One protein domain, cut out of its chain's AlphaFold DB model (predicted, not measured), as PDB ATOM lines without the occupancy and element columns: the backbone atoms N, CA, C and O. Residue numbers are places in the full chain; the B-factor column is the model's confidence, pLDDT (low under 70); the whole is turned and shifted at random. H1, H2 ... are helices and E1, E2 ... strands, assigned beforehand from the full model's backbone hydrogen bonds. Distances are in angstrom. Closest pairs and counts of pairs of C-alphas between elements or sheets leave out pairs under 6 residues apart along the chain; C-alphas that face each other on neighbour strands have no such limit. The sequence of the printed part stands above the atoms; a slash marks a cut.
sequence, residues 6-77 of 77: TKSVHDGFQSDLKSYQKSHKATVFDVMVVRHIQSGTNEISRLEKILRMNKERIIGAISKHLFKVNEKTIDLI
ATOM      1  N   THR A   6      54.661  78.926 -20.209       57.78
ATOM      2  CA  THR A   6      53.951  79.980 -20.942       57.78
ATOM      3  C   THR A   6      53.375  81.085 -20.052       57.78
ATOM      4  O   THR A   6      53.451  82.251 -20.425       57.78
ATOM      5  N   LYS A   7      52.836  80.751 -18.871       55.91
ATOM      6  CA  LYS A   7      52.214  81.732 -17.967       55.91
ATOM      7  C   LYS A   7      53.267  82.629 -17.308       55.91
ATOM      8  O   LYS A   7      53.112  83.839 -17.278       55.91
ATOM      9  N   SER A   8      54.398  82.040 -16.913       61.34
ATOM     10  CA  SER A   8      55.530  82.776 -16.334       61.34
ATOM     11  C   SER A   8      56.180  83.745 -17.337       61.34
ATOM     12  O   SER A   8      56.472  84.893 -17.008       61.34
ATOM     13  N   VAL A   9      56.334  83.328 -18.602       62.41
ATOM     14  CA  VAL A   9      56.873  84.196 -19.670       62.41
ATOM     15  C   VAL A   9      55.934  85.366 -19.982       62.41
ATOM     16  O   VAL A   9      56.413  86.481 -20.208       62.41
ATOM     17  N   HIS A  10      54.620  85.118 -19.976       63.47
ATOM     18  CA  HIS A  10      53.593  86.136 -20.190       63.47
ATOM     19  C   HIS A  10      53.533  87.147 -19.038       63.47
ATOM     20  O   HIS A  10      53.532  88.352 -19.283       63.47
ATOM     21  N   ASP A  11      53.549  86.681 -17.790       65.69
ATOM     22  CA  ASP A  11      53.478  87.557 -16.618       65.69
ATOM     23  C   ASP A  11      54.753  88.402 -16.479       65.69
ATOM     24  O   ASP A  11      54.680  89.606 -16.223       65.69
ATOM     25  N   GLY A  12      55.921  87.816 -16.771       65.50
ATOM     26  CA  GLY A  12      57.168  88.570 -16.892       65.50
ATOM     27  C   GLY A  12      57.098  89.620 -18.002       65.50
ATOM     28  O   GLY A  12      57.533  90.749 -17.803       65.50
ATOM     29  N   PHE A  13      56.502  89.284 -19.154       67.38
ATOM     30  CA  PHE A  13      56.348  90.237 -20.258       67.38
ATOM     31  C   PHE A  13      55.464  91.409 -19.851       67.38
ATOM     32  O   PHE A  13      55.838  92.550 -20.081       67.38
ATOM     33  N   GLN A  14      54.333  91.149 -19.194       65.00
ATOM     34  CA  GLN A  14      53.453  92.209 -18.708       65.00
ATOM     35  C   GLN A  14      54.114  93.089 -17.642       65.00
ATOM     36  O   GLN A  14      53.856  94.293 -17.609       65.00
ATOM     37  N   SER A  15      54.956  92.516 -16.780       68.62
ATOM     38  CA  SER A  15      55.705  93.271 -15.770       68.62
ATOM     39  C   SER A  15      56.750  94.192 -16.407       68.62
ATOM     40  O   SER A  15      56.810  95.380 -16.070       68.62
ATOM     41  N   ASP A  16      57.510  93.677 -17.380       65.75
ATOM     42  CA  ASP A  16      58.455  94.467 -18.176       65.75
ATOM     43  C   ASP A  16      57.709  95.591 -18.899       65.75
ATOM     44  O   ASP A  16      58.104  96.750 -18.838       65.75
ATOM     45  N   LEU A  17      56.556  95.278 -19.491       66.44
ATOM     46  CA  LEU A  17      55.735  96.229 -20.232       66.44
ATOM     47  C   LEU A  17      55.200  97.358 -19.359       66.44
ATOM     48  O   LEU A  17      55.309  98.523 -19.731       66.44
ATOM     49  N   LYS A  18      54.677  97.031 -18.172       65.19
ATOM     50  CA  LYS A  18      54.208  98.028 -17.200       65.19
ATOM     51  C   LYS A  18      55.347  98.906 -16.696       65.19
ATOM     52  O   LYS A  18      55.141 100.103 -16.520       65.19
ATOM     53  N   SER A  19      56.527  98.332 -16.476       61.00
ATOM     54  CA  SER A  19      57.700  99.070 -15.994       61.00
ATOM     55  C   SER A  19      58.273  99.989 -17.078       61.00
ATOM     56  O   SER A  19      58.595 101.143 -16.802       61.00
ATOM     57  N   TYR A  20      58.313  99.526 -18.330       62.88
ATOM     58  CA  TYR A  20      58.784 100.305 -19.477       62.88
ATOM     59  C   TYR A  20      57.797 101.401 -19.903       62.88
ATOM     60  O   TYR A  20      58.234 102.520 -20.165       62.88
ATOM     61  N   GLN A  21      56.484 101.137 -19.902       64.12
ATOM     62  CA  GLN A  21      55.445 102.130 -20.229       64.12
ATOM     63  C   GLN A  21      55.338 103.270 -19.213       64.12
ATOM     64  O   GLN A  21      54.886 104.362 -19.555       64.12
ATOM     65  N   LYS A  22      55.718 103.026 -17.953       61.69
ATOM     66  CA  LYS A  22      55.674 104.053 -16.904       61.69
ATOM     67  C   LYS A  22      56.805 105.072 -17.031       61.69
ATOM     68  O   LYS A  22      56.617 106.221 -16.647       61.69
ATOM     69  N   SER A  23      57.953 104.644 -17.554       57.22
ATOM     70  CA  SER A  23      59.172 105.460 -17.634       57.22
ATOM     71  C   SER A  23      59.434 106.017 -19.034       57.22
ATOM     72  O   SER A  23      60.087 107.045 -19.168       57.22
ATOM     73  N   HIS A  24      58.905 105.375 -20.077       56.62
ATOM     74  CA  HIS A  24      59.092 105.763 -21.473       56.62
ATOM     75  C   HIS A  24      57.758 105.620 -22.214       56.62
ATOM     76  O   HIS A  24      56.949 104.760 -21.869       56.62
ATOM     77  N   LYS A  25      57.509 106.414 -23.266       66.06
ATOM     78  CA  LYS A  25      56.360 106.216 -24.180       66.06
ATOM     79  C   LYS A  25      56.581 104.973 -25.065       66.06
ATOM     80  O   LYS A  25      56.452 105.041 -26.281       66.06
ATOM     81  N   ALA A  26      56.972 103.863 -24.446       67.19
ATOM     82  CA  ALA A  26      57.300 102.608 -25.082       67.19
ATOM     83  C   ALA A  26      56.016 101.854 -25.425       67.19
ATOM     84  O   ALA A  26      55.117 101.673 -24.599       67.19
ATOM     85  N   THR A  27      55.924 101.397 -26.660       78.25
ATOM     86  CA  THR A  27      54.847 100.533 -27.125       78.25
ATOM     87  C   THR A  27      55.113  99.079 -26.725       78.25
ATOM     88  O   THR A  27      56.224  98.696 -26.363       78.25
ATOM     89  N   VAL A  28      54.090  98.228 -26.835       78.69
ATOM     90  CA  VAL A  28      54.245  96.769 -26.672       78.69
ATOM     91  C   VAL A  28      55.324  96.216 -27.611       78.69
ATOM     92  O   VAL A  28      56.066  95.305 -27.245       78.69
ATOM     93  N   PHE A  29      55.424  96.797 -28.807       83.38
ATOM     94  CA  PHE A  29      56.417  96.424 -29.803       83.38
ATOM     95  C   PHE A  29      57.840  96.732 -29.328       83.38
ATOM     96  O   PHE A  29      58.707  95.867 -29.421       83.38
ATOM     97  N   ASP A  30      58.058  97.905 -28.727       83.19
ATOM     98  CA  ASP A  30      59.361  98.287 -28.175       83.19
ATOM     99  C   ASP A  30      59.835  97.280 -27.120       83.19
ATOM    100  O   ASP A  30      60.959  96.794 -27.169       83.19
ATOM    101  N   VAL A  31      58.953  96.869 -26.210       82.88
ATOM    102  CA  VAL A  31      59.291  95.889 -25.163       82.88
ATOM    103  C   VAL A  31      59.645  94.526 -25.761       82.88
ATOM    104  O   VAL A  31      60.546  93.836 -25.278       82.88
ATOM    105  N   MET A  32      58.976  94.137 -26.845       84.62
ATOM    106  CA  MET A  32      59.278  92.894 -27.548       84.62
ATOM    107  C   MET A  32      60.652  92.947 -28.228       84.62
ATOM    108  O   MET A  32      61.431  92.001 -28.112       84.62
ATOM    109  N   VAL A  33      60.981  94.066 -28.878       86.62
ATOM    110  CA  VAL A  33      62.294  94.274 -29.505       86.62
ATOM    111  C   VAL A  33      63.404  94.340 -28.450       86.62
ATOM    112  O   VAL A  33      64.419  93.669 -28.616       86.62
ATOM    113  N   VAL A  34      63.192  95.040 -27.326       86.62
ATOM    114  CA  VAL A  34      64.118  95.071 -26.174       86.62
ATOM    115  C   VAL A  34      64.449  93.657 -25.706       86.62
ATOM    116  O   VAL A  34      65.623  93.323 -25.568       86.62
ATOM    117  N   ARG A  35      63.440  92.798 -25.507       85.44
ATOM    118  CA  ARG A  35      63.662  91.405 -25.088       85.44
ATOM    119  C   ARG A  35      64.492  90.617 -26.091       85.44
ATOM    120  O   ARG A  35      65.369  89.857 -25.686       85.44
ATOM    121  N   HIS A  36      64.234  90.784 -27.387       87.81
ATOM    122  CA  HIS A  36      65.033  90.112 -28.408       87.81
ATOM    123  C   HIS A  36      66.486  90.592 -28.388       87.81
ATOM    124  O   HIS A  36      67.384  89.748 -28.360       87.81
ATOM    125  N   ILE A  37      66.725  91.898 -28.266       87.38
ATOM    126  CA  ILE A  37      68.077  92.458 -28.137       87.38
ATOM    127  C   ILE A  37      68.772  91.924 -26.876       87.38
ATOM    128  O   ILE A  37      69.884  91.413 -26.967       87.38
ATOM    129  N   GLN A  38      68.100  91.942 -25.720       84.25
ATOM    130  CA  GLN A  38      68.633  91.419 -24.455       84.25
ATOM    131  C   GLN A  38      68.923  89.912 -24.499       84.25
ATOM    132  O   GLN A  38      69.832  89.439 -23.824       84.25
ATOM    133  N   SER A  39      68.192  89.153 -25.321       83.62
ATOM    134  CA  SER A  39      68.458  87.728 -25.565       83.62
ATOM    135  C   SER A  39      69.626  87.465 -26.533       83.62
ATOM    136  O   SER A  39      69.910  86.310 -26.845       83.62
ATOM    137  N   GLY A  40      70.292  88.515 -27.027       84.56
ATOM    138  CA  GLY A  40      71.392  88.435 -27.993       84.56
ATOM    139  C   GLY A  40      70.945  88.434 -29.458       84.56
ATOM    140  O   GLY A  40      71.742  88.149 -30.348       84.56
ATOM    141  N   THR A  41      69.675  88.746 -29.729       87.06
ATOM    142  CA  THR A  41      69.132  88.871 -31.088       87.06
ATOM    143  C   THR A  41      68.925  90.343 -31.439       87.06
ATOM    144  O   THR A  41      67.817  90.866 -31.343       87.06
ATOM    145  N   ASN A  42      70.005  91.014 -31.844       89.06
ATOM    146  CA  ASN A  42      69.994  92.417 -32.275       89.06
ATOM    147  C   ASN A  42      70.128  92.595 -33.800       89.06
ATOM    148  O   ASN A  42      69.945  93.695 -34.313       89.06
ATOM    149  N   GLU A  43      70.425  91.531 -34.549       92.00
ATOM    150  CA  GLU A  43      70.517  91.572 -36.011       92.00
ATOM    151  C   GLU A  43      69.145  91.808 -36.653       92.00
ATOM    152  O   GLU A  43      68.196  91.052 -36.421       92.00
ATOM    153  N   ILE A  44      69.058  92.805 -37.538       89.06
ATOM    154  CA  ILE A  44      67.809  93.169 -38.223       89.06
ATOM    155  C   ILE A  44      67.247  91.971 -38.990       89.06
ATOM    156  O   ILE A  44      66.072  91.659 -38.855       89.06
ATOM    157  N   SER A  45      68.091  91.236 -39.714       89.56
ATOM    158  CA  SER A  45      67.684  90.066 -40.504       89.56
ATOM    159  C   SER A  45      67.097  88.929 -39.657       89.56
ATOM    160  O   SER A  45      66.231  88.182 -40.122       89.56
ATOM    161  N   ARG A  46      67.541  88.774 -38.403       89.62
ATOM    162  CA  ARG A  46      66.940  87.829 -37.450       89.62
ATOM    163  C   ARG A  46      65.623  88.358 -36.904       89.62
ATOM    164  O   ARG A  46      64.660  87.596 -36.836       89.62
ATOM    165  N   LEU A  47      65.570  89.642 -36.560       88.81
ATOM    166  CA  LEU A  47      64.340  90.292 -36.117       88.81
ATOM    167  C   LEU A  47      63.261  90.217 -37.205       88.81
ATOM    168  O   LEU A  47      62.132  89.868 -36.894       88.81
ATOM    169  N   GLU A  48      63.601  90.401 -38.481       90.31
ATOM    170  CA  GLU A  48      62.661  90.244 -39.599       90.31
ATOM    171  C   GLU A  48      62.023  88.848 -39.641       90.31
ATOM    172  O   GLU A  48      60.811  88.719 -39.817       90.31
ATOM    173  N   LYS A  49      62.814  87.792 -39.409       90.12
ATOM    174  CA  LYS A  49      62.327  86.403 -39.393       90.12
ATOM    175  C   LYS A  49      61.445  86.100 -38.185       90.12
ATOM    176  O   LYS A  49      60.429  85.422 -38.328       90.12
ATOM    177  N   ILE A  50      61.834  86.583 -37.006       87.88
ATOM    178  CA  ILE A  50      61.108  86.339 -35.751       87.88
ATOM    179  C   ILE A  50      59.797  87.124 -35.733       87.88
ATOM    180  O   ILE A  50      58.742  86.572 -35.430       87.88
ATOM    181  N   LEU A  51      59.868  88.403 -36.102       85.50
ATOM    182  CA  LEU A  51      58.740  89.328 -36.108       85.50
ATOM    183  C   LEU A  51      57.848  89.155 -37.341       85.50
ATOM    184  O   LEU A  51      56.736  89.675 -37.357       85.50
ATOM    185  N   ARG A  52      58.321  88.429 -38.367       88.19
ATOM    186  CA  ARG A  52      57.670  88.290 -39.682       88.19
ATOM    187  C   ARG A  52      57.311  89.655 -40.280       88.19
ATOM    188  O   ARG A  52      56.223  89.858 -40.817       88.19
ATOM    189  N   MET A  53      58.233  90.601 -40.151       88.00
ATOM    190  CA  MET A  53      58.096  91.986 -40.596       88.00
ATOM    191  C   MET A  53      59.333  92.388 -41.384       88.00
ATOM    192  O   MET A  53      60.425  91.941 -41.069       88.00
ATOM    193  N   ASN A  54      59.171  93.270 -42.366       88.50
ATOM    194  CA  ASN A  54      60.300  93.821 -43.115       88.50
ATOM    195  C   ASN A  54      61.037  94.881 -42.283       88.50
ATOM    196  O   ASN A  54      60.418  95.589 -41.480       88.50
ATOM    197  N   LYS A  55      62.332  95.057 -42.555       85.44
ATOM    198  CA  LYS A  55      63.235  96.034 -41.931       85.44
ATOM    199  C   LYS A  55      62.603  97.417 -41.799       85.44
ATOM    200  O   LYS A  55      62.632  97.999 -40.721       85.44
ATOM    201  N   GLU A  56      61.993  97.928 -42.864       88.31
ATOM    202  CA  GLU A  56      61.380  99.262 -42.879       88.31
ATOM    203  C   GLU A  56      60.230  99.394 -41.876       88.31
ATOM    204  O   GLU A  56      60.122 100.402 -41.179       88.31
ATOM    205  N   ARG A  57      59.398  98.353 -41.745       88.00
ATOM    206  CA  ARG A  57      58.308  98.341 -40.765       88.00
ATOM    207  C   ARG A  57      58.836  98.231 -39.343       88.00
ATOM    208  O   ARG A  57      58.278  98.872 -38.465       88.00
ATOM    209  N   ILE A  58      59.897  97.455 -39.120       87.12
ATOM    210  CA  ILE A  58      60.534  97.351 -37.801       87.12
ATOM    211  C   ILE A  58      61.101  98.717 -37.406       87.12
ATOM    212  O   ILE A  58      60.748  99.236 -36.355       87.12
ATOM    213  N   ILE A  59      61.898  99.344 -38.276       86.50
ATOM    214  CA  ILE A  59      62.507 100.660 -38.026       86.50
ATOM    215  C   ILE A  59      61.444 101.757 -37.853       86.50
ATOM    216  O   ILE A  59      61.627 102.667 -37.047       86.50
ATOM    217  N   GLY A  60      60.337 101.685 -38.596       85.31
ATOM    218  CA  GLY A  60      59.226 102.628 -38.467       85.31
ATOM    219  C   GLY A  60      58.378 102.428 -37.206       85.31
ATOM    220  O   GLY A  60      57.788 103.391 -36.724       85.31
ATOM    221  N   ALA A  61      58.312 101.203 -36.680       84.75
ATOM    222  CA  ALA A  61      57.506 100.859 -35.511       84.75
ATOM    223  C   ALA A  61      58.264 101.003 -34.184       84.75
ATOM    224  O   ALA A  61      57.624 101.218 -33.157       84.75
ATOM    225  N   ILE A  62      59.598 100.889 -34.192       87.19
ATOM    226  CA  ILE A  62      60.403 101.084 -32.983       87.19
ATOM    227  C   ILE A  62      60.529 102.561 -32.599       87.19
ATOM    228  O   ILE A  62      60.707 103.462 -33.423       87.19
ATOM    229  N   SER A  63      60.525 102.799 -31.298       84.62
ATOM    230  CA  SER A  63      60.752 104.100 -30.690       84.62
ATOM    231  C   SER A  63      62.200 104.569 -30.857       84.62
ATOM    232  O   SER A  63      63.098 104.128 -30.147       84.62
ATOM    233  N   LYS A  64      62.441 105.559 -31.724       82.25
ATOM    234  CA  LYS A  64      63.786 106.132 -31.980       82.25
ATOM    235  C   LYS A  64      64.524 106.670 -30.742       82.25
ATOM    236  O   LYS A  64      65.722 106.897 -30.805       82.25
ATOM    237  N   HIS A  65      63.810 106.915 -29.643       81.56
ATOM    238  CA  HIS A  65      64.390 107.361 -28.373       81.56
ATOM    239  C   HIS A  65      64.914 106.208 -27.501       81.56
ATOM    240  O   HIS A  65      65.626 106.465 -26.540       81.56
ATOM    241  N   LEU A  66      64.558 104.959 -27.822       79.12
ATOM    242  CA  LEU A  66      64.987 103.748 -27.109       79.12
ATOM    243  C   LEU A  66      65.989 102.919 -27.910       79.12
ATOM    244  O   LEU A  66      66.746 102.145 -27.331       79.12
ATOM    245  N   PHE A  67      65.984 103.060 -29.237       86.75
ATOM    246  CA  PHE A  67      66.774 102.220 -30.127       86.75
ATOM    247  C   PHE A  67      67.671 103.034 -31.043       86.75
ATOM    248  O   PHE A  67      67.235 103.985 -31.696       86.75
ATOM    249  N   LYS A  68      68.911 102.572 -31.170       88.56
ATOM    250  CA  LYS A  68      69.867 103.001 -32.178       88.56
ATOM    251  C   LYS A  68      69.904 101.964 -33.293       88.56
ATOM    252  O   LYS A  68      70.265 100.812 -33.078       88.56
ATOM    253  N   VAL A  69      69.540 102.382 -34.501       88.38
ATOM    254  CA  VAL A  69      69.628 101.534 -35.694       88.38
ATOM    255  C   VAL A  69      70.995 101.736 -36.338       88.38
ATOM    256  O   VAL A  69      71.322 102.840 -36.767       88.38
ATOM    257  N   ASN A  70      71.778 100.665 -36.413       86.62
ATOM    258  CA  ASN A  70      73.005 100.584 -37.199       86.62
ATOM    259  C   ASN A  70      72.697  99.950 -38.571       86.62
ATOM    260  O   ASN A  70      71.568  99.537 -38.845       86.62
ATOM    261  N   GLU A  71      73.686  99.832 -39.463       83.56
ATOM    262  CA  GLU A  71      73.460  99.286 -40.816       83.56
ATOM    263  C   GLU A  71      72.817  97.884 -40.810       83.56
ATOM    264  O   GLU A  71      71.978  97.574 -41.668       83.56
ATOM    265  N   LYS A  72      73.186  97.054 -39.820       87.94
ATOM    266  CA  LYS A  72      72.788  95.639 -39.711       87.94
ATOM    267  C   LYS A  72      72.151  95.248 -38.370       87.94
ATOM    268  O   LYS A  72      71.529  94.188 -38.306       87.94
ATOM    269  N   THR A  73      72.270  96.072 -37.327       89.62
ATOM    270  CA  THR A  73      71.784  95.768 -35.968       89.62
ATOM    271  C   THR A  73      70.886  96.873 -35.416       89.62
ATOM    272  O   THR A  73      70.925  98.013 -35.878       89.62
ATOM    273  N   ILE A  74      70.062  96.521 -34.433       88.44
ATOM    274  CA  ILE A  74      69.297  97.450 -33.602       88.44
ATOM    275  C   ILE A  74      69.797  97.276 -32.177       88.44
ATOM    276  O   ILE A  74      69.654  96.202 -31.606       88.44
ATOM    277  N   ASP A  75      70.361  98.331 -31.610       86.06
ATOM    278  CA  ASP A  75      70.907  98.329 -30.260       86.06
ATOM    279  C   ASP A  75      70.081  99.256 -29.360       86.06
ATOM    280  O   ASP A  75      69.416 100.178 -29.838       86.06
ATOM    281  N   LEU A  76      70.082  98.989 -28.057       84.06
ATOM    282  CA  LEU A  76      69.448  99.867 -27.071       84.06
ATOM    283  C   LEU A  76      70.343 101.091 -26.836       84.06
ATOM    284  O   LEU A  76      71.569 100.957 -26.838       84.06
ATOM    285  N   ILE A  77      69.728 102.269 -26.689       81.31
ATOM    286  CA  ILE A  77      70.421 103.526 -26.348       81.31
ATOM    287  C   ILE A  77      70.721 103.573 -24.850       81.31
ATOM    288  O   ILE A  77      69.845 103.143 -24.065       81.31
TER     289      ILE A  77
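What this domain is: This is residues 6 to 77 of the 77 residues of an uncharacterized protein of Phycisphaeraceae bacterium (UniProt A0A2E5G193). What does the model look like at first sight? A small hairpin of two strands, E1 and E2, gathers with two short helices, H3 and H4, on one side of helix H2, and the long helix H1 stands across H2 on its other side. H2 is the middle piece, and residues 6 to 12 of H1 stick out. What is it made of, and how large is it? The printed part has 72 residues with four named helices and two named strands, in the order H1 H2 H3 H4 E1 E2; the sheet, E1 - E2, is antiparallel and the class is mostly helix. The whole is compact, with a radius of gyration of the C-alphas of 11.9 A and spans of 32 by 26 by 19 A.

How they stand to each other: How is the sheet paired? E1, residues 67 to 69, and E2, residues 74 to 76, form a hairpin of antiparallel strands at 149 degrees, with N 68 and O 75 at 2.8 A and N 75 and O 68 at 2.9 A, both within hydrogen-bond range. What comes near the sheet? The closest C-alphas of H2, residues 28 to 38, and E2 are those of Ile 37 and Asp 75, 6.9 A apart. H3, residues 44 to 51, comes nearest to E2 with the C-alphas of Ile 44 and Ile 74, 6.5 A apart, and H4, residues 55 to 61, comes nearest to E1 with those of Ile 59 and Val 69, 7.5 A apart. How do the helices stand? H3 and H4 touch, closest at the C-alphas of Glu 48 and Lys 55, 6.3 A, at a steep tilt of 66 degrees, the same way. H2 is close to but not clearly touching H3, closest at the C-alphas of His 36 and Leu 47, 7.7 A, and likewise H4, at those of Phe 29 and Ala 61, 7.3 A. H1, residues 6 to 23, touches H2 with residues 16 to 20 alone, closest at the C-alphas of Leu 17 and Val 31, 6.1 A, only just about perpendicular at 73 degrees; H1 is apart from H3, H4, E1 and E2. Are the helix backbones complete? Every O i to N i+4 pair is within hydrogen-bond range in H2 and H4, against 13 of 14 in H1 and 3 of 4 in H3.

Where its parts are: Where does the hairpin lie? E1 begins at C-alpha 67 (66.774, 102.220, -30.127), and E2 ends at C-alpha 76 (69.448, 99.867, -27.071). How long are the helices? From first to last C-alpha, H1 measures 26.2 A, beginning at (53.951, 79.980, -20.942), H2 15.5 A, H3 10.1 A and H4 9.9 A.

The domain as a whole: How far does it reach? The two C-alphas farthest apart are those of Lys 7 and Glu 71, 35.8 A. Is it continuous? The printed part has no cut, and the five links between successive elements are tight. Where is confidence low? Residues 6 to 26 have pLDDT under 70, while the mean of the printed part is 79.4.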